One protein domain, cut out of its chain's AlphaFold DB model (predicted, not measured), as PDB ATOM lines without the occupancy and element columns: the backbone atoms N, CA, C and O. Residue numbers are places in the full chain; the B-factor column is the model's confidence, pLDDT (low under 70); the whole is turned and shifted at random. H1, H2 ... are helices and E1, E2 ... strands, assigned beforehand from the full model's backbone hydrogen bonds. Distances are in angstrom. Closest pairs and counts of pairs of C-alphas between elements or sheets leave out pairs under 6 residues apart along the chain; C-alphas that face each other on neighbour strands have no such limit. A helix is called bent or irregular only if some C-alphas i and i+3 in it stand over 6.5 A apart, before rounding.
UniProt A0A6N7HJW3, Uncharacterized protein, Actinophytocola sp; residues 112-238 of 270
ATOM      1  N   THR A 112      14.141 322.455  43.626       83.50
ATOM      2  CA  THR A 112      14.801 321.162  43.407       83.50
ATOM      3  C   THR A 112      16.249 321.314  42.963       83.50
ATOM      4  O   THR A 112      17.116 320.643  43.507       83.50
ATOM      5  N   ASP A 113      16.543 322.238  42.054       85.25
ATOM      6  CA  ASP A 113      17.888 322.419  41.505       85.25
ATOM      7  C   ASP A 113      18.832 322.995  42.562       85.25
ATOM      8  O   ASP A 113      19.979 322.568  42.678       85.25
ATOM      9  N   VAL A 114      18.332 323.910  43.402       87.31
ATOM     10  CA  VAL A 114      19.084 324.425  44.557       87.31
ATOM     11  C   VAL A 114      19.370 323.302  45.552       87.31
ATOM     12  O   VAL A 114      20.489 323.203  46.059       87.31
ATOM     13  N   LEU A 115      18.389 322.438  45.831       85.56
ATOM     14  CA  LEU A 115      18.571 321.284  46.718       85.56
ATOM     15  C   LEU A 115      19.594 320.296  46.151       85.56
ATOM     16  O   LEU A 115      20.488 319.878  46.881       85.56
ATOM     17  N   HIS A 116      19.516 319.982  44.857       84.38
ATOM     18  CA  HIS A 116      20.470 319.103  44.185       84.38
ATOM     19  C   HIS A 116      21.889 319.677  44.199       84.38
ATOM     20  O   HIS A 116      22.821 318.974  44.579       84.38
ATOM     21  N   ALA A 117      22.058 320.956  43.854       86.38
ATOM     22  CA  ALA A 117      23.369 321.599  43.820       86.38
ATOM     23  C   ALA A 117      24.014 321.702  45.212       86.38
ATOM     24  O   ALA A 117      25.221 321.532  45.350       86.38
ATOM     25  N   THR A 118      23.212 321.958  46.251       87.12
ATOM     26  CA  THR A 118      23.705 322.111  47.632       87.12
ATOM     27  C   THR A 118      23.787 320.793  48.411       87.12
ATOM     28  O   THR A 118      24.372 320.767  49.497       87.12
ATOM     29  N   GLY A 119      23.209 319.704  47.888       80.50
ATOM     30  CA  GLY A 119      23.200 318.352  48.465       80.50
ATOM     31  C   GLY A 119      22.640 318.252  49.894       80.50
ATOM     32  O   GLY A 119      22.091 319.210  50.441       80.50
ATOM     33  N   GLY A 120      22.857 317.120  50.569       71.19
ATOM     34  CA  GLY A 120      22.479 316.917  51.979       71.19
ATOM     35  C   GLY A 120      20.981 316.704  52.210       71.19
ATOM     36  O   GLY A 120      20.224 316.632  51.246       71.19
ATOM     37  N   PRO A 121      20.535 316.613  53.480       62.81
ATOM     38  CA  PRO A 121      19.191 316.148  53.804       62.81
ATOM     39  C   PRO A 121      18.133 317.024  53.136       62.81
ATOM     40  O   PRO A 121      18.111 318.245  53.334       62.81
ATOM     41  N   GLY A 122      17.283 316.405  52.318       57.41
ATOM     42  CA  GLY A 122      16.101 317.058  51.774       57.41
ATOM     43  C   GLY A 122      15.086 317.378  52.881       57.41
ATOM     44  O   GLY A 122      15.242 316.943  54.023       57.41
ATOM     45  N   PRO A 123      14.014 318.122  52.562       56.34
ATOM     46  CA  PRO A 123      12.941 318.397  53.520       56.34
ATOM     47  C   PRO A 123      12.215 317.122  54.000       56.34
ATOM     48  O   PRO A 123      11.606 317.143  55.066       56.34
ATOM     49  N   ASN A 124      12.310 316.013  53.255       55.97
ATOM     50  CA  ASN A 124      11.714 314.723  53.604       55.97
ATOM     51  C   ASN A 124      12.803 313.705  53.978       55.97
ATOM     52  O   ASN A 124      13.689 313.415  53.178       55.97
ATOM     53  N   ALA A 125      12.703 313.110  55.171       49.47
ATOM     54  CA  ALA A 125      13.663 312.124  55.690       49.47
ATOM     55  C   ALA A 125      13.785 310.842  54.831       49.47
ATOM     56  O   ALA A 125      14.763 310.109  54.948       49.47
ATOM     57  N   THR A 126      12.810 310.573  53.956       48.00
ATOM     58  CA  THR A 126      12.801 309.426  53.035       48.00
ATOM     59  C   THR A 126      13.532 309.671  51.715       48.00
ATOM     60  O   THR A 126      13.673 308.722  50.948       48.00
ATOM     61  N   ASP A 127      14.044 310.879  51.447       49.94
ATOM     62  CA  ASP A 127      14.952 311.128  50.317       49.94
ATOM     63  C   ASP A 127      16.345 310.549  50.625       49.94
ATOM     64  O   ASP A 127      17.339 311.253  50.804       49.94
ATOM     65  N   THR A 128      16.430 309.218  50.672       42.25
ATOM     66  CA  THR A 128      17.671 308.448  50.870       42.25
ATOM     67  C   THR A 128      18.641 308.573  49.685       42.25
ATOM     68  O   THR A 128      19.728 308.006  49.710       42.25
ATOM     69  N   ALA A 129      18.276 309.332  48.646       43.25
ATOM     70  CA  ALA A 129      19.108 309.605  47.477       43.25
ATOM     71  C   ALA A 129      20.056 310.816  47.641       43.25
ATOM     72  O   ALA A 129      20.862 311.071  46.749       43.25
ATOM     73  N   ALA A 130      19.996 311.568  48.749       45.19
ATOM     74  CA  ALA A 130      20.714 312.845  48.897       45.19
ATOM     75  C   ALA A 130      22.019 312.792  49.724       45.19
ATOM     76  O   ALA A 130      22.598 313.841  50.023       45.19
ATOM     77  N   ASP A 131      22.506 311.594  50.071       41.12
ATOM     78  CA  ASP A 131      23.809 311.405  50.740       41.12
ATOM     79  C   ASP A 131      24.994 311.321  49.756       41.12
ATOM     80  O   ASP A 131      26.150 311.141  50.139       41.12
ATOM     81  N   ALA A 132      24.737 311.535  48.462       46.94
ATOM     82  CA  ALA A 132      25.792 311.930  47.545       46.94
ATOM     83  C   ALA A 132      26.211 313.358  47.912       46.94
ATOM     84  O   ALA A 132      25.687 314.348  47.401       46.94
ATOM     85  N   THR A 133      27.145 313.463  48.856       50.34
ATOM     86  CA  THR A 133      27.999 314.636  48.985       50.34
ATOM     87  C   THR A 133      28.369 315.101  47.577       50.34
ATOM     88  O   THR A 133      29.042 314.388  46.835       50.34
ATOM     89  N   VAL A 134      27.951 316.311  47.190       56.25
ATOM     90  CA  VAL A 134      28.593 317.029  46.081       56.25
ATOM     91  C   VAL A 134      29.963 317.475  46.610       56.25
ATOM     92  O   VAL A 134      30.245 318.657  46.788       56.25
ATOM     93  N   ALA A 135      30.791 316.504  47.000       57.81
ATOM     94  CA  ALA A 135      32.169 316.685  47.403       57.81
ATOM     95  C   ALA A 135      32.967 316.882  46.116       57.81
ATOM     96  O   ALA A 135      33.637 315.981  45.616       57.81
ATOM     97  N   GLY A 136      32.822 318.073  45.539       65.38
ATOM     98  CA  GLY A 136      33.779 318.568  44.565       65.38
ATOM     99  C   GLY A 136      35.143 318.760  45.241       65.38
ATOM    100  O   GLY A 136      35.197 318.999  46.452       65.38
ATOM    101  N   PRO A 137      36.253 318.678  44.491       67.12
ATOM    102  CA  PRO A 137      37.603 318.852  45.037       67.12
ATOM    103  C   PRO A 137      37.832 320.227  45.695       67.12
ATOM    104  O   PRO A 137      38.799 320.408  46.427       67.12
ATOM    105  N   ASP A 138      36.954 321.195  45.443       85.56
ATOM    106  CA  ASP A 138      36.985 322.562  45.957       85.56
ATOM    107  C   ASP A 138      36.012 322.814  47.126       85.56
ATOM    108  O   ASP A 138      35.932 323.946  47.621       85.56
ATOM    109  N   MET A 139      35.272 321.802  47.585       88.62
ATOM    110  CA  MET A 139      34.319 321.945  48.684       88.62
ATOM    111  C   MET A 139      35.043 322.133  50.024       88.62
ATOM    112  O   MET A 139      35.907 321.344  50.402       88.62
ATOM    113  N   THR A 140      34.634 323.143  50.793       90.75
ATOM    114  CA  THR A 140      35.068 323.324  52.184       90.75
ATOM    115  C   THR A 140      33.952 322.945  53.150       90.75
ATOM    116  O   THR A 140      32.767 323.051  52.835       90.75
ATOM    117  N   THR A 141      34.324 322.464  54.336       91.62
ATOM    118  CA  THR A 141      33.403 322.240  55.456       91.62
ATOM    119  C   THR A 141      33.973 322.907  56.697       91.62
ATOM    120  O   THR A 141      35.137 322.702  57.038       91.62
ATOM    121  N   THR A 142      33.162 323.709  57.375       90.50
ATOM    122  CA  THR A 142      33.564 324.444  58.575       90.50
ATOM    123  C   THR A 142      32.450 324.384  59.604       90.50
ATOM    124  O   THR A 142      31.283 324.582  59.277       90.50
ATOM    125  N   VAL A 143      32.802 324.111  60.858       88.00
ATOM    126  CA  VAL A 143      31.865 324.213  61.978       88.00
ATOM    127  C   VAL A 143      32.000 325.606  62.573       88.00
ATOM    128  O   VAL A 143      33.100 326.015  62.940       88.00
ATOM    129  N   ILE A 144      30.887 326.328  62.655       85.50
ATOM    130  CA  ILE A 144      30.819 327.655  63.263       85.50
ATOM    131  C   ILE A 144      30.031 327.596  64.566       85.50
ATOM    132  O   ILE A 144      29.074 326.830  64.705       85.50
ATOM    133  N   THR A 145      30.419 328.436  65.515       77.56
ATOM    134  CA  THR A 145      29.681 328.663  66.759       77.56
ATOM    135  C   THR A 145      28.859 329.937  66.600       77.56
ATOM    136  O   THR A 145      29.351 330.914  66.041       77.56
ATOM    137  N   HIS A 146      27.622 329.935  67.092       68.44
ATOM    138  CA  HIS A 146      26.650 331.020  66.959       68.44
ATOM    139  C   HIS A 146      26.345 331.378  65.497       68.44
ATOM    140  O   HIS A 146      26.696 332.468  65.046       68.44
ATOM    141  N   PRO A 147      25.670 330.501  64.733       63.38
ATOM    142  CA  PRO A 147      25.143 330.890  63.434       63.38
ATOM    143  C   PRO A 147      24.136 332.028  63.649       63.38
ATOM    144  O   PRO A 147      23.069 331.847  64.233       63.38
ATOM    145  N   GLN A 148      24.488 333.226  63.198       69.62
ATOM    146  CA  GLN A 148      23.730 334.471  63.392       69.62
ATOM    147  C   GLN A 148      22.458 334.522  62.522       69.62
ATOM    148  O   GLN A 148      22.072 335.570  62.026       69.62
ATOM    149  N   LEU A 149      21.835 333.371  62.273       69.62
ATOM    150  CA  LEU A 149      20.740 333.187  61.328       69.62
ATOM    151  C   LEU A 149      19.490 332.583  61.966       69.62
ATOM    152  O   LEU A 149      18.490 332.444  61.271       69.62
ATOM    153  N   ASP A 150      19.505 332.227  63.254       65.06
ATOM    154  CA  ASP A 150      18.363 331.559  63.884       65.06
ATOM    155  C   ASP A 150      17.082 332.418  63.796       65.06
ATOM    156  O   ASP A 150      16.956 333.446  64.465       65.06
ATOM    157  N   ARG A 151      16.156 331.976  62.925       62.25
ATOM    158  CA  ARG A 151      14.863 332.592  62.550       62.25
ATOM    159  C   ARG A 151      14.919 333.908  61.769       62.25
ATOM    160  O   ARG A 151      13.883 334.529  61.547       62.25
ATOM    161  N   GLU A 152      16.077 334.290  61.246       74.88
ATOM    162  CA  GLU A 152      16.294 335.607  60.619       74.88
ATOM    163  C   GLU A 152      16.306 335.535  59.093       74.88
ATOM    164  O   GLU A 152      17.142 336.124  58.407       74.88
ATOM    165  N   PHE A 153      15.363 334.775  58.529       75.69
ATOM    166  CA  PHE A 153      15.289 334.576  57.082       75.69
ATOM    167  C   PHE A 153      15.133 335.894  56.313       75.69
ATOM    168  O   PHE A 153      15.719 336.045  55.245       75.69
ATOM    169  N   ALA A 154      14.382 336.859  56.852       78.44
ATOM    170  CA  ALA A 154      14.166 338.147  56.196       78.44
ATOM    171  C   ALA A 154      15.474 338.937  56.026       78.44
ATOM    172  O   ALA A 154      15.752 339.425  54.929       78.44
ATOM    173  N   LEU A 155      16.304 339.004  57.073       83.75
ATOM    174  CA  LEU A 155      17.615 339.646  56.998       83.75
ATOM    175  C   LEU A 155      18.569 338.857  56.099       83.75
ATOM    176  O   LEU A 155      19.252 339.444  55.264       83.75
ATOM    177  N   ALA A 156      18.589 337.529  56.228       82.31
ATOM    178  CA  ALA A 156      19.410 336.673  55.378       82.31
ATOM    179  C   ALA A 156      19.077 336.887  53.895       82.31
ATOM    180  O   ALA A 156      19.978 337.060  53.077       82.31
ATOM    181  N   ALA A 157      17.790 336.943  53.546       83.56
ATOM    182  CA  ALA A 157      17.326 337.222  52.191       83.56
ATOM    183  C   ALA A 157      17.704 338.639  51.731       83.56
ATOM    184  O   ALA A 157      18.151 338.804  50.596       83.56
ATOM    185  N   PHE A 158      17.572 339.641  52.607       88.38
ATOM    186  CA  PHE A 158      17.992 341.018  52.340       88.38
ATOM    187  C   PHE A 158      19.492 341.109  52.011       88.38
ATOM    188  O   PHE A 158      19.852 341.605  50.941       88.38
ATOM    189  N   LEU A 159      20.353 340.572  52.882       88.56
ATOM    190  CA  LEU A 159      21.807 340.564  52.695       88.56
ATOM    191  C   LEU A 159      22.221 339.720  51.488       88.56
ATOM    192  O   LEU A 159      23.144 340.100  50.777       88.56
ATOM    193  N   THR A 160      21.515 338.619  51.208       85.62
ATOM    194  CA  THR A 160      21.769 337.787  50.019       85.62
ATOM    195  C   THR A 160      21.633 338.597  48.739       85.62
ATOM    196  O   THR A 160      22.564 338.600  47.942       85.62
ATOM    197  N   GLY A 161      20.519 339.315  48.552       82.00
ATOM    198  CA  GLY A 161      20.311 340.091  47.323       82.00
ATOM    199  C   GLY A 161      21.301 341.248  47.145       82.00
ATOM    200  O   GLY A 161      21.565 341.668  46.026       82.00
ATOM    201  N   LEU A 162      21.892 341.752  48.234       85.38
ATOM    202  CA  LEU A 162      22.901 342.810  48.163       85.38
ATOM    203  C   LEU A 162      24.316 342.258  47.951       85.38
ATOM    204  O   LEU A 162      25.011 342.686  47.031       85.38
ATOM    205  N   LEU A 163      24.743 341.326  48.804       85.81
ATOM    206  CA  LEU A 163      26.141 340.910  48.940       85.81
ATOM    207  C   LEU A 163      26.471 339.694  48.079       85.81
ATOM    208  O   LEU A 163      27.452 339.701  47.344       85.81
ATOM    209  N   ALA A 164      25.609 338.679  48.112       79.81
ATOM    210  CA  ALA A 164      25.737 337.487  47.288       79.81
ATOM    211  C   ALA A 164      24.996 337.705  45.962       79.81
ATOM    212  O   ALA A 164      24.072 336.960  45.636       79.81
ATOM    213  N   ASP A 165      25.392 338.746  45.215       75.12
ATOM    214  CA  ASP A 165      24.706 339.201  43.992       75.12
ATOM    215  C   ASP A 165      24.316 338.024  43.086       75.12
ATOM    216  O   ASP A 165      25.119 337.103  42.892       75.12
ATOM    217  N   ARG A 166      23.081 338.049  42.571       76.81
ATOM    218  CA  ARG A 166      22.459 336.998  41.738       76.81
ATOM    219  C   ARG A 166      22.327 335.613  42.373       76.81
ATOM    220  O   ARG A 166      21.998 334.648  41.682       76.81
ATOM    221  N   SER A 167      22.578 335.480  43.672       85.00
ATOM    222  CA  SER A 167      22.427 334.203  44.364       85.00
ATOM    223  C   SER A 167      21.004 334.024  44.875       85.00
ATOM    224  O   SER A 167      20.371 334.935  45.408       85.00
ATOM    225  N   GLN A 168      20.499 332.807  44.750       87.62
ATOM    226  CA  GLN A 168      19.204 332.407  45.263       87.62
ATOM    227  C   GLN A 168      19.358 331.788  46.646       87.62
ATOM    228  O   GLN A 168      20.090 330.818  46.794       87.62
ATOM    229  N   LEU A 169      18.606 332.299  47.625       89.81
ATOM    230  CA  LEU A 169      18.448 331.680  48.941       89.81
ATOM    231  C   LEU A 169      17.185 330.803  48.986       89.81
ATOM    232  O   LEU A 169      16.086 331.253  48.646       89.81
ATOM    233  N   VAL A 170      17.347 329.572  49.464       88.50
ATOM    234  CA  VAL A 170      16.293 328.630  49.856       88.50
ATOM    235  C   VAL A 170      16.502 328.260  51.323       88.50
ATOM    236  O   VAL A 170      17.625 328.008  51.751       88.50
ATOM    237  N   TYR A 171      15.417 328.214  52.091       86.50
ATOM    238  CA  TYR A 171      15.426 327.705  53.459       86.50
ATOM    239  C   TYR A 171      14.642 326.396  53.520       86.50
ATOM    240  O   TYR A 171      13.503 326.338  53.055       86.50
ATOM    241  N   THR A 172      15.253 325.352  54.074       82.25
ATOM    242  CA  THR A 172      14.596 324.070  54.349       82.25
ATOM    243  C   THR A 172      14.388 323.920  55.845       82.25
ATOM    244  O   THR A 172      15.335 324.079  56.612       82.25
ATOM    245  N   HIS A 173      13.156 323.613  56.246       75.44
ATOM    246  CA  HIS A 173      12.809 323.360  57.639       75.44
ATOM    247  C   HIS A 173      12.764 321.859  57.917       75.44
ATOM    248  O   HIS A 173      12.286 321.087  57.084       75.44
ATOM    249  N   ALA A 174      13.233 321.464  59.092       66.88
ATOM    250  CA  ALA A 174      13.091 320.114  59.600       66.88
ATOM    251  C   ALA A 174      11.645 319.833  60.035       66.88
ATOM    252  O   ALA A 174      11.008 320.677  60.657       66.88
ATOM    253  N   GLY A 175      11.119 318.642  59.740       60.09
ATOM    254  CA  GLY A 175       9.855 318.181  60.329       60.09
ATOM    255  C   GLY A 175       9.952 317.979  61.852       60.09
ATOM    256  O   GLY A 175      11.023 318.089  62.438       60.09
ATOM    257  N   ALA A 176       8.838 317.629  62.503       55.00
ATOM    258  CA  ALA A 176       8.733 317.487  63.967       55.00
ATOM    259  C   ALA A 176       9.548 316.326  64.595       55.00
ATOM    260  O   ALA A 176       9.448 316.093  65.798       55.00
ATOM    261  N   ASP A 177      10.326 315.589  63.802       58.06
ATOM    262  CA  ASP A 177      11.143 314.468  64.264       58.06
ATOM    263  C   ASP A 177      12.462 314.975  64.896       58.06
ATOM    264  O   ASP A 177      13.286 315.573  64.196       58.06
ATOM    265  N   PRO A 178      12.708 314.732  66.198       51.62
ATOM    266  CA  PRO A 178      13.923 315.167  66.893       51.62
ATOM    267  C   PRO A 178      15.202 314.446  66.436       51.62
ATOM    268  O   PRO A 178      16.303 314.932  66.694       51.62
ATOM    269  N   THR A 179      15.076 313.312  65.744       55.94
ATOM    270  CA  THR A 179      16.183 312.583  65.098       55.94
ATOM    271  C   THR A 179      16.308 312.894  63.603       55.94
ATOM    272  O   THR A 179      17.247 312.437  62.951       55.94
ATOM    273  N   GLY A 180      15.362 313.681  63.080       55.97
ATOM    274  CA  GLY A 180      15.182 314.004  61.673       55.97
ATOM    275  C   GLY A 180      15.977 315.226  61.184       55.97
ATOM    276  O   GLY A 180      16.919 315.660  61.847       55.97
ATOM    277  N   PRO A 181      15.646 315.749  59.984       57.44
ATOM    278  CA  PRO A 181      16.488 316.665  59.205       57.44
ATOM    279  C   PRO A 181      16.944 317.926  59.959       57.44
ATOM    280  O   PRO A 181      16.389 318.320  60.976       57.44
ATOM    281  N   VAL A 182      17.984 318.577  59.443       70.12
ATOM    282  CA  VAL A 182      18.503 319.856  59.951       70.12
ATOM    283  C   VAL A 182      17.817 321.024  59.243       70.12
ATOM    284  O   VAL A 182      17.474 320.929  58.063       70.12
ATOM    285  N   ASN A 183      17.620 322.141  59.946       81.19
ATOM    286  CA  ASN A 183      17.210 323.380  59.288       81.19
ATOM    287  C   ASN A 183      18.387 323.869  58.443       81.19
ATOM    288  O   ASN A 183      19.485 323.993  58.978       81.19
ATOM    289  N   SER A 184      18.187 324.194  57.168       85.56
ATOM    290  CA  SER A 184      19.305 324.618  56.317       85.56
ATOM    291  C   SER A 184      19.007 325.882  55.533       85.56
ATOM    292  O   SER A 184      17.964 326.002  54.890       85.56
ATOM    293  N   TYR A 185      19.971 326.798  55.527       89.56
ATOM    294  CA  TYR A 185      20.037 327.899  54.568       89.56
ATOM    295  C   TYR A 185      20.891 327.462  53.381       89.56
ATOM    296  O   TYR A 185      21.980 326.922  53.573       89.56
ATOM    297  N   ARG A 186      20.391 327.658  52.163       90.94
ATOM    298  CA  ARG A 186      20.971 327.121  50.927       90.94
ATOM    299  C   ARG A 186      21.066 328.217  49.881       90.94
ATOM    300  O   ARG A 186      20.042 328.762  49.476       90.94
ATOM    301  N   TRP A 187      22.279 328.510  49.436       92.94
ATOM    302  CA  TRP A 187      22.572 329.481  48.393       92.94
ATOM    303  C   TRP A 187      23.055 328.794  47.125       92.94
ATOM    304  O   TRP A 187      23.903 327.908  47.194       92.94
ATOM    305  N   LEU A 188      22.564 329.259  45.980       91.38
ATOM    306  CA  LEU A 188      23.055 328.887  44.657       91.38
ATOM    307  C   LEU A 188      23.240 330.146  43.813       91.38
ATOM    308  O   LEU A 188      22.315 330.948  43.709       91.38
ATOM    309  N   HIS A 189      24.398 330.292  43.182       90.25
ATOM    310  CA  HIS A 189      24.655 331.287  42.150       90.25
ATOM    311  C   HIS A 189      24.532 330.625  40.765       90.25
ATOM    312  O   HIS A 189      25.463 329.932  40.340       90.25
ATOM    313  N   PRO A 190      23.416 330.814  40.034       84.00
ATOM    314  CA  PRO A 190      23.107 329.999  38.855       84.00
ATOM    315  C   PRO A 190      24.129 330.124  37.722       84.00
ATOM    316  O   PRO A 190      24.387 329.153  37.020       84.00
ATOM    317  N   ALA A 191      24.749 331.299  37.560       84.38
ATOM    318  CA  ALA A 191      25.674 331.547  36.454       84.38
ATOM    319  C   ALA A 191      27.048 330.878  36.629       84.38
ATOM    320  O   ALA A 191      27.707 330.582  35.638       84.38
ATOM    321  N   THR A 192      27.497 330.646  37.867       88.06
ATOM    322  CA  THR A 192      28.801 330.002  38.135       88.06
ATOM    323  C   THR A 192      28.668 328.605  38.724       88.06
ATOM    324  O   THR A 192      29.666 327.899  38.817       88.06
ATOM    325  N   GLY A 193      27.473 328.224  39.183       88.50
ATOM    326  CA  GLY A 193      27.261 327.007  39.965       88.50
ATOM    327  C   GLY A 193      27.837 327.069  41.383       88.50
ATOM    328  O   GLY A 193      27.813 326.061  42.083       88.50
ATOM    329  N   SER A 194      28.348 328.226  41.826       92.00
ATOM    330  CA  SER A 194      28.839 328.394  43.198       92.00
ATOM    331  C   SER A 194      27.694 328.238  44.189       92.00
ATOM    332  O   SER A 194      26.587 328.719  43.938       92.00
ATOM    333  N   TRP A 195      27.950 327.605  45.326       93.25
ATOM    334  CA  TRP A 195      26.905 327.321  46.300       93.25
ATOM    335  C   TRP A 195      27.425 327.344  47.733       93.25
ATOM    336  O   TRP A 195      28.610 327.135  47.992       93.25
ATOM    337  N   ALA A 196      26.511 327.582  48.672       93.62
ATOM    338  CA  ALA A 196      26.765 327.455  50.101       93.62
ATOM    339  C   ALA A 196      25.558 326.830  50.809       93.62
ATOM    340  O   ALA A 196      24.412 327.027  50.413       93.62
ATOM    341  N   ARG A 197      25.812 326.083  51.877       91.44
ATOM    342  CA  ARG A 197      24.807 325.474  52.739       91.44
ATOM    343  C   ARG A 197      25.215 325.646  54.191       91.44
ATOM    344  O   ARG A 197      26.330 325.294  54.559       91.44
ATOM    345  N   VAL A 198      24.303 326.145  55.009       89.69
ATOM    346  CA  VAL A 198      24.475 326.257  56.458       89.69
ATOM    347  C   VAL A 198      23.436 325.370  57.112       89.69
ATOM    348  O   VAL A 198      22.251 325.681  57.061       89.69
ATOM    349  N   ASP A 199      23.895 324.274  57.703       86.19
ATOM    350  CA  ASP A 199      23.072 323.314  58.430       86.19
ATOM    351  C   ASP A 199      23.029 323.697  59.914       86.19
ATOM    352  O   ASP A 199      24.045 323.646  60.616       86.19
ATOM    353  N   LEU A 200      21.843 324.086  60.375       81.56
ATOM    354  CA  LEU A 200      21.503 324.357  61.765       81.56
ATOM    355  C   LEU A 200      20.951 323.069  62.404       81.56
ATOM    356  O   LEU A 200      19.915 322.559  61.958       81.56
ATOM    357  N   PRO A 201      21.605 322.531  63.445       73.25
ATOM    358  CA  PRO A 201      21.128 321.364  64.177       73.25
ATOM    359  C   PRO A 201      19.763 321.617  64.808       73.25
ATOM    360  O   PRO A 201      19.383 322.760  65.070       73.25
ATOM    361  N   ASN A 202      19.034 320.537  65.093       70.00
ATOM    362  CA  ASN A 202      17.780 320.650  65.824       70.00
ATOM    363  C   ASN A 202      18.049 321.264  67.215       70.00
ATOM    364  O   ASN A 202      18.872 320.716  67.957       70.00
ATOM    365  N   PRO A 203      17.373 322.369  67.593       63.28
ATOM    366  CA  PRO A 203      17.575 323.011  68.889       63.28
ATOM    367  C   PRO A 203      17.304 322.082  70.080       63.28
ATOM    368  O   PRO A 203      17.886 322.297  71.140       63.28
ATOM    369  N   THR A 204      16.492 321.025  69.929       63.16
ATOM    370  CA  THR A 204      16.283 320.024  70.997       63.16
ATOM    371  C   THR A 204      17.537 319.213  71.321       63.16
ATOM    372  O   THR A 204      17.643 318.671  72.416       63.16
ATOM    373  N   ASN A 205      18.486 319.135  70.385       62.06
ATOM    374  CA  ASN A 205      19.709 318.345  70.507       62.06
ATOM    375  C   ASN A 205      20.926 319.209  70.872       62.06
ATOM    376  O   ASN A 205      22.056 318.723  70.826       62.06
ATOM    377  N   GLN A 206      20.724 320.489  71.210       61.28
ATOM    378  CA  GLN A 206      21.811 321.403  71.551       61.28
ATOM    379  C   GLN A 206      21.789 321.821  73.018       61.28
ATOM    380  O   GLN A 206      20.740 322.037  73.622       61.28
ATOM    381  N   GLN A 207      22.988 321.950  73.592       59.72
ATOM    382  CA  GLN A 207      23.157 322.513  74.926       59.72
ATOM    383  C   GLN A 207      22.722 323.989  74.922       59.72
ATOM    384  O   GLN A 207      23.084 324.728  73.997       59.72
ATOM    385  N   PRO A 208      21.987 324.452  75.952       59.22
ATOM    386  CA  PRO A 208      21.636 325.859  76.093       59.22
ATOM    387  C   PRO A 208      22.884 326.750  75.994       59.22
ATOM    388  O   PRO A 208      23.837 326.577  76.747       59.22
ATOM    389  N   GLY A 209      22.882 327.699  75.053       61.31
ATOM    390  CA  GLY A 209      23.973 328.665  74.875       61.31
ATOM    391  C   GLY A 209      25.090 328.260  73.905       61.31
ATOM    392  O   GLY A 209      25.959 329.088  73.645       61.31
ATOM    393  N   GLN A 210      25.063 327.060  73.311       65.44
ATOM    394  CA  GLN A 210      26.090 326.611  72.360       65.44
ATOM    395  C   GLN A 210      25.478 326.139  71.036       65.44
ATOM    396  O   GLN A 210      25.562 324.972  70.656       65.44
ATOM    397  N   LEU A 211      24.848 327.079  70.324       71.50
ATOM    398  CA  LEU A 211      24.298 326.822  68.998       71.50
ATOM    399  C   LEU A 211      25.459 326.707  67.994       71.50
ATOM    400  O   LEU A 211      26.098 327.708  67.681       71.50
ATOM    401  N   THR A 212      25.786 325.506  67.522       80.50
ATOM    402  CA  THR A 212      26.765 325.297  66.437       80.50
ATOM    403  C   THR A 212      26.059 325.080  65.104       80.50
ATOM    404  O   THR A 212      24.923 324.617  65.089       80.50
ATOM    405  N   ALA A 213      26.713 325.393  63.986       85.75
ATOM    406  CA  ALA A 213      26.244 325.069  62.639       85.75
ATOM    407  C   ALA A 213      27.369 324.519  61.773       85.75
ATOM    408  O   ALA A 213      28.538 324.847  61.975       85.75
ATOM    409  N   THR A 214      27.005 323.718  60.775       88.50
ATOM    410  CA  THR A 214      27.956 323.242  59.765       88.50
ATOM    411  C   THR A 214      27.760 324.012  58.470       88.50
ATOM    412  O   THR A 214      26.703 323.932  57.849       88.50
ATOM    413  N   VAL A 215      28.792 324.730  58.046       91.62
ATOM    414  CA  VAL A 215      28.850 325.429  56.764       91.62
ATOM    415  C   VAL A 215      29.566 324.554  55.747       91.62
ATOM    416  O   VAL A 215      30.645 324.028  56.022       91.62
ATOM    417  N   ARG A 216      28.983 324.417  54.560       92.50
ATOM    418  CA  ARG A 216      29.606 323.810  53.381       92.50
ATOM    419  C   ARG A 216      29.477 324.749  52.198       92.50
ATOM    420  O   ARG A 216      28.427 325.357  52.033       92.50
ATOM    421  N   GLN A 217      30.508 324.874  51.378       94.38
ATOM    422  CA  GLN A 217      30.454 325.705  50.174       94.38
ATOM    423  C   GLN A 217      31.460 325.239  49.125       94.38
ATOM    424  O   GLN A 217      32.518 324.712  49.472       94.38
ATOM    425  N   ALA A 218      31.152 325.474  47.853       92.88
ATOM    426  CA  ALA A 218      32.021 325.162  46.719       92.88
ATOM    427  C   ALA A 218      31.780 326.135  45.552       92.88
ATOM    428  O   ALA A 218      30.800 326.887  45.540       92.88
ATOM    429  N   GLY A 219      32.672 326.108  44.566       91.44
ATOM    430  CA  GLY A 219      32.661 326.962  43.386       91.44
ATOM    431  C   GLY A 219      33.605 328.161  43.473       91.44
ATOM    432  O   GLY A 219      34.262 328.425  44.483       91.44
ATOM    433  N   SER A 220      33.651 328.926  42.382       92.12
ATOM    434  CA  SER A 220      34.527 330.099  42.221       92.12
ATOM    435  C   SER A 220      34.177 331.274  43.139       92.12
ATOM    436  O   SER A 220      34.987 332.184  43.306       92.12
ATOM    437  N   ARG A 221      32.981 331.254  43.738       91.88
ATOM    438  CA  ARG A 221      32.520 332.226  44.733       91.88
ATOM    439  C   ARG A 221      32.255 331.511  46.044       91.88
ATOM    440  O   ARG A 221      31.550 330.504  46.070       91.88
ATOM    441  N   ARG A 222      32.771 332.062  47.134       93.50
ATOM    442  CA  ARG A 222      32.526 331.567  48.489       93.50
ATOM    443  C   ARG A 222      31.369 332.357  49.094       93.50
ATOM    444  O   ARG A 222      31.576 333.313  49.828       93.50
ATOM    445  N   LEU A 223      30.139 331.990  48.718       92.94
ATOM    446  CA  LEU A 223      28.933 332.780  49.021       92.94
ATOM    447  C   LEU A 223      28.706 332.983  50.526       92.94
ATOM    448  O   LEU A 223      28.200 334.027  50.933       92.94
ATOM    449  N   TRP A 224      29.085 332.012  51.362       92.50
ATOM    450  CA  TRP A 224      29.023 332.196  52.812       92.50
ATOM    451  C   TRP A 224      30.038 333.239  53.287       92.50
ATOM    452  O   TRP A 224      29.691 334.113  54.078       92.50
ATOM    453  N   ASP A 225      31.261 333.190  52.763       92.25
ATOM    454  CA  ASP A 225      32.337 334.111  53.144       92.25
ATOM    455  C   ASP A 225      32.031 335.554  52.711       92.25
ATOM    456  O   ASP A 225      32.452 336.497  53.374       92.25
ATOM    457  N   GLU A 226      31.254 335.739  51.640       91.62
ATOM    458  CA  GLU A 226      30.744 337.050  51.218       91.62
ATOM    459  C   GLU A 226      29.696 337.619  52.197       91.62
ATOM    460  O   GLU A 226      29.649 338.827  52.433       91.62
ATOM    461  N   LEU A 227      28.864 336.759  52.797       90.19
ATOM    462  CA  LEU A 227      27.793 337.153  53.724       90.19
ATOM    463  C   LEU A 227      28.276 337.305  55.172       90.19
ATOM    464  O   LEU A 227      27.772 338.153  55.915       90.19
ATOM    465  N   GLN A 228      29.246 336.487  55.581       89.62
ATOM    466  CA  GLN A 228      29.701 336.373  56.964       89.62
ATOM    467  C   GLN A 228      30.137 337.717  57.587       89.62
ATOM    468  O   GLN A 228      29.722 337.990  58.717       89.62
ATOM    469  N   PRO A 229      30.898 338.602  56.908       90.31
ATOM    470  CA  PRO A 229      31.286 339.892  57.481       90.31
ATOM    471  C   PRO A 229      30.092 340.777  57.859       90.31
ATOM    472  O   PRO A 229      30.109 341.415  58.914       90.31
ATOM    473  N   ALA A 230      29.037 340.787  57.039       90.38
ATOM    474  CA  ALA A 230      27.840 341.578  57.307       90.38
ATOM    475  C   ALA A 230      27.001 340.993  58.446       90.38
ATOM    476  O   ALA A 230      26.537 341.742  59.306       90.38
ATOM    477  N   LEU A 231      26.876 339.663  58.507       88.12
ATOM    478  CA  LEU A 231      26.242 338.978  59.639       88.12
ATOM    479  C   LEU A 231      26.997 339.269  60.950       88.12
ATOM    480  O   LEU A 231      26.382 339.608  61.963       88.12
ATOM    481  N   HIS A 232      28.335 339.253  60.917       87.69
ATOM    482  CA  HIS A 232      29.174 339.597  62.067       87.69
ATOM    483  C   HIS A 232      29.000 341.059  62.499       87.69
ATOM    484  O   HIS A 232      28.968 341.346  63.697       87.69
ATOM    485  N   ALA A 233      28.918 342.000  61.553       89.50
ATOM    486  CA  ALA A 233      28.661 343.410  61.853       89.50
ATOM    487  C   ALA A 233      27.288 343.598  62.514       89.50
ATOM    488  O   ALA A 233      27.201 344.213  63.575       89.50
ATOM    489  N   TRP A 234      26.251 342.980  61.949       89.62
ATOM    490  CA  TRP A 234      24.892 343.002  62.485       89.62
ATOM    491  C   TRP A 234      24.803 342.438  63.906       89.62
ATOM    492  O   TRP A 234      24.222 343.057  64.797       89.62
ATOM    493  N   HIS A 235      25.427 341.285  64.151       87.25
ATOM    494  CA  HIS A 235      25.430 340.676  65.477       87.25
ATOM    495  C   HIS A 235      26.191 341.528  66.502       87.25
ATOM    496  O   HIS A 235      25.721 341.695  67.625       87.25
ATOM    497  N   ARG A 236      27.344 342.106  66.131       88.81
ATOM    498  CA  ARG A 236      28.098 343.025  67.009       88.81
ATOM    499  C   ARG A 236      27.306 344.283  67.365       88.81
ATOM    500  O   ARG A 236      27.470 344.792  68.466       88.81
ATOM    501  N   ALA A 237      26.431 344.738  66.474       89.06
ATOM    502  CA  ALA A 237      25.521 345.850  66.718       89.06
ATOM    503  C   ALA A 237      24.263 345.459  67.520       89.06
ATOM    504  O   ALA A 237      23.319 346.234  67.601       89.06
ATOM    505  N   SER A 238      24.237 344.272  68.136       89.06
ATOM    506  CA  SER A 238      23.088 343.759  68.899       89.06
ATOM    507  C   SER A 238      21.841 343.492  68.053       89.06
ATOM    508  O   SER A 238      20.722 343.631  68.537       89.06
TER     509      SER A 238
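AT A GLANCE: This is residues 112 to 238 of the 270 residues of an uncharacterized protein of Actinophytocola sp (UniProt A0A6N7HJW3). One twisted sheet of five strands makes the core, with the short helix H1 lying across one face and H2 running along edge strand E2 on the other. H3, the longest helix, meets the sheet with its residues 223 to 225 alone, then runs off from it and packs steeply on H2 with residues 226 to 230. The printed part has 127 residues, in the order H1 E1 H2 E2 E3 E4 E5 H3, and about half are in named elements; the class is mixed, helices and strands. The sheet's order is E1 E5 E4 E3 E2, antiparallel throughout. The whole is compact, with a radius of gyration of the C-alphas of 14.1 A, and its C-alphas span 35 by 34 by 25 A.

HOW THE PARTS SIT: H1, residues 112 to 118, is on the sheet at a height over the sheet of 8.2 A. It lies only just over E3, residues 183 to 189, on which 3 of its 7 C-alphas fall, and runs across the strands at 87 degrees to E3 on the local plane; the closest C-alphas, of Val 114 and Leu 188, are 6.0 A apart. E1, residues 140 to 145, is an edge strand antiparallel to E5, residues 212 to 218, with N 142 and O 215 2.9 A apart, within hydrogen-bond range. H2, residues 153 to 163, is on the opposite face from H1, which gives three layers, helices on both faces of a sheet. It lies over E2, residues 168 to 172, and runs along the strands at 19 degrees to E2 on the local plane, which is only just fitted, to 6 C-alphas of the sheet. E2, E3, E4, residues 194 to 200, and E5 form a meander, each strand the antiparallel neighbour of the one before. N and O pairs within hydrogen-bond range are N 170 and O 186 at 2.8 A, N 187 and O 196 at 2.8 A, and N 197 and O 216 at 2.7 A. H3, residues 223 to 236, only grazes the sheet. H3 touches H2 at a steep tilt of 61 degrees, opposite ways; the closest C-alphas, of Leu 163 and Leu 227, are 6.3 A apart. In H1 and H2 every O i to N i+4 pair is within hydrogen-bond range, in H3 8 of 10.

IN THESE COORDINATES: H1 begins at C-alpha 112 (14.801, 321.162, 43.407) and is 9.9 A long. E1 is 16.4 A long, H2 15.0 A and E2 13.2 A. E3 is 20.3 A long and begins at C-alpha 183 (17.210, 323.380, 59.288); E4 and E5 are 20.4 A each. H3, 20.7 A long, ends at C-alpha 236 (28.098, 343.025, 67.009) and is only just irregular: C-alphas 226 and 229 are 6.9 A apart.

THE WHOLE: The two C-alphas farthest apart, of Ala 129 and Ala 237, are 41.5 A apart. The printed part has no cut. The links H1 to E1, with 21 residues, and E4 to E5, with 11, are long. The mean pLDDT of the printed part is 77.4, and it is under 70 in residues 121 to 137, 146 to 151, 174 to 181 and 203 to 210 of this model.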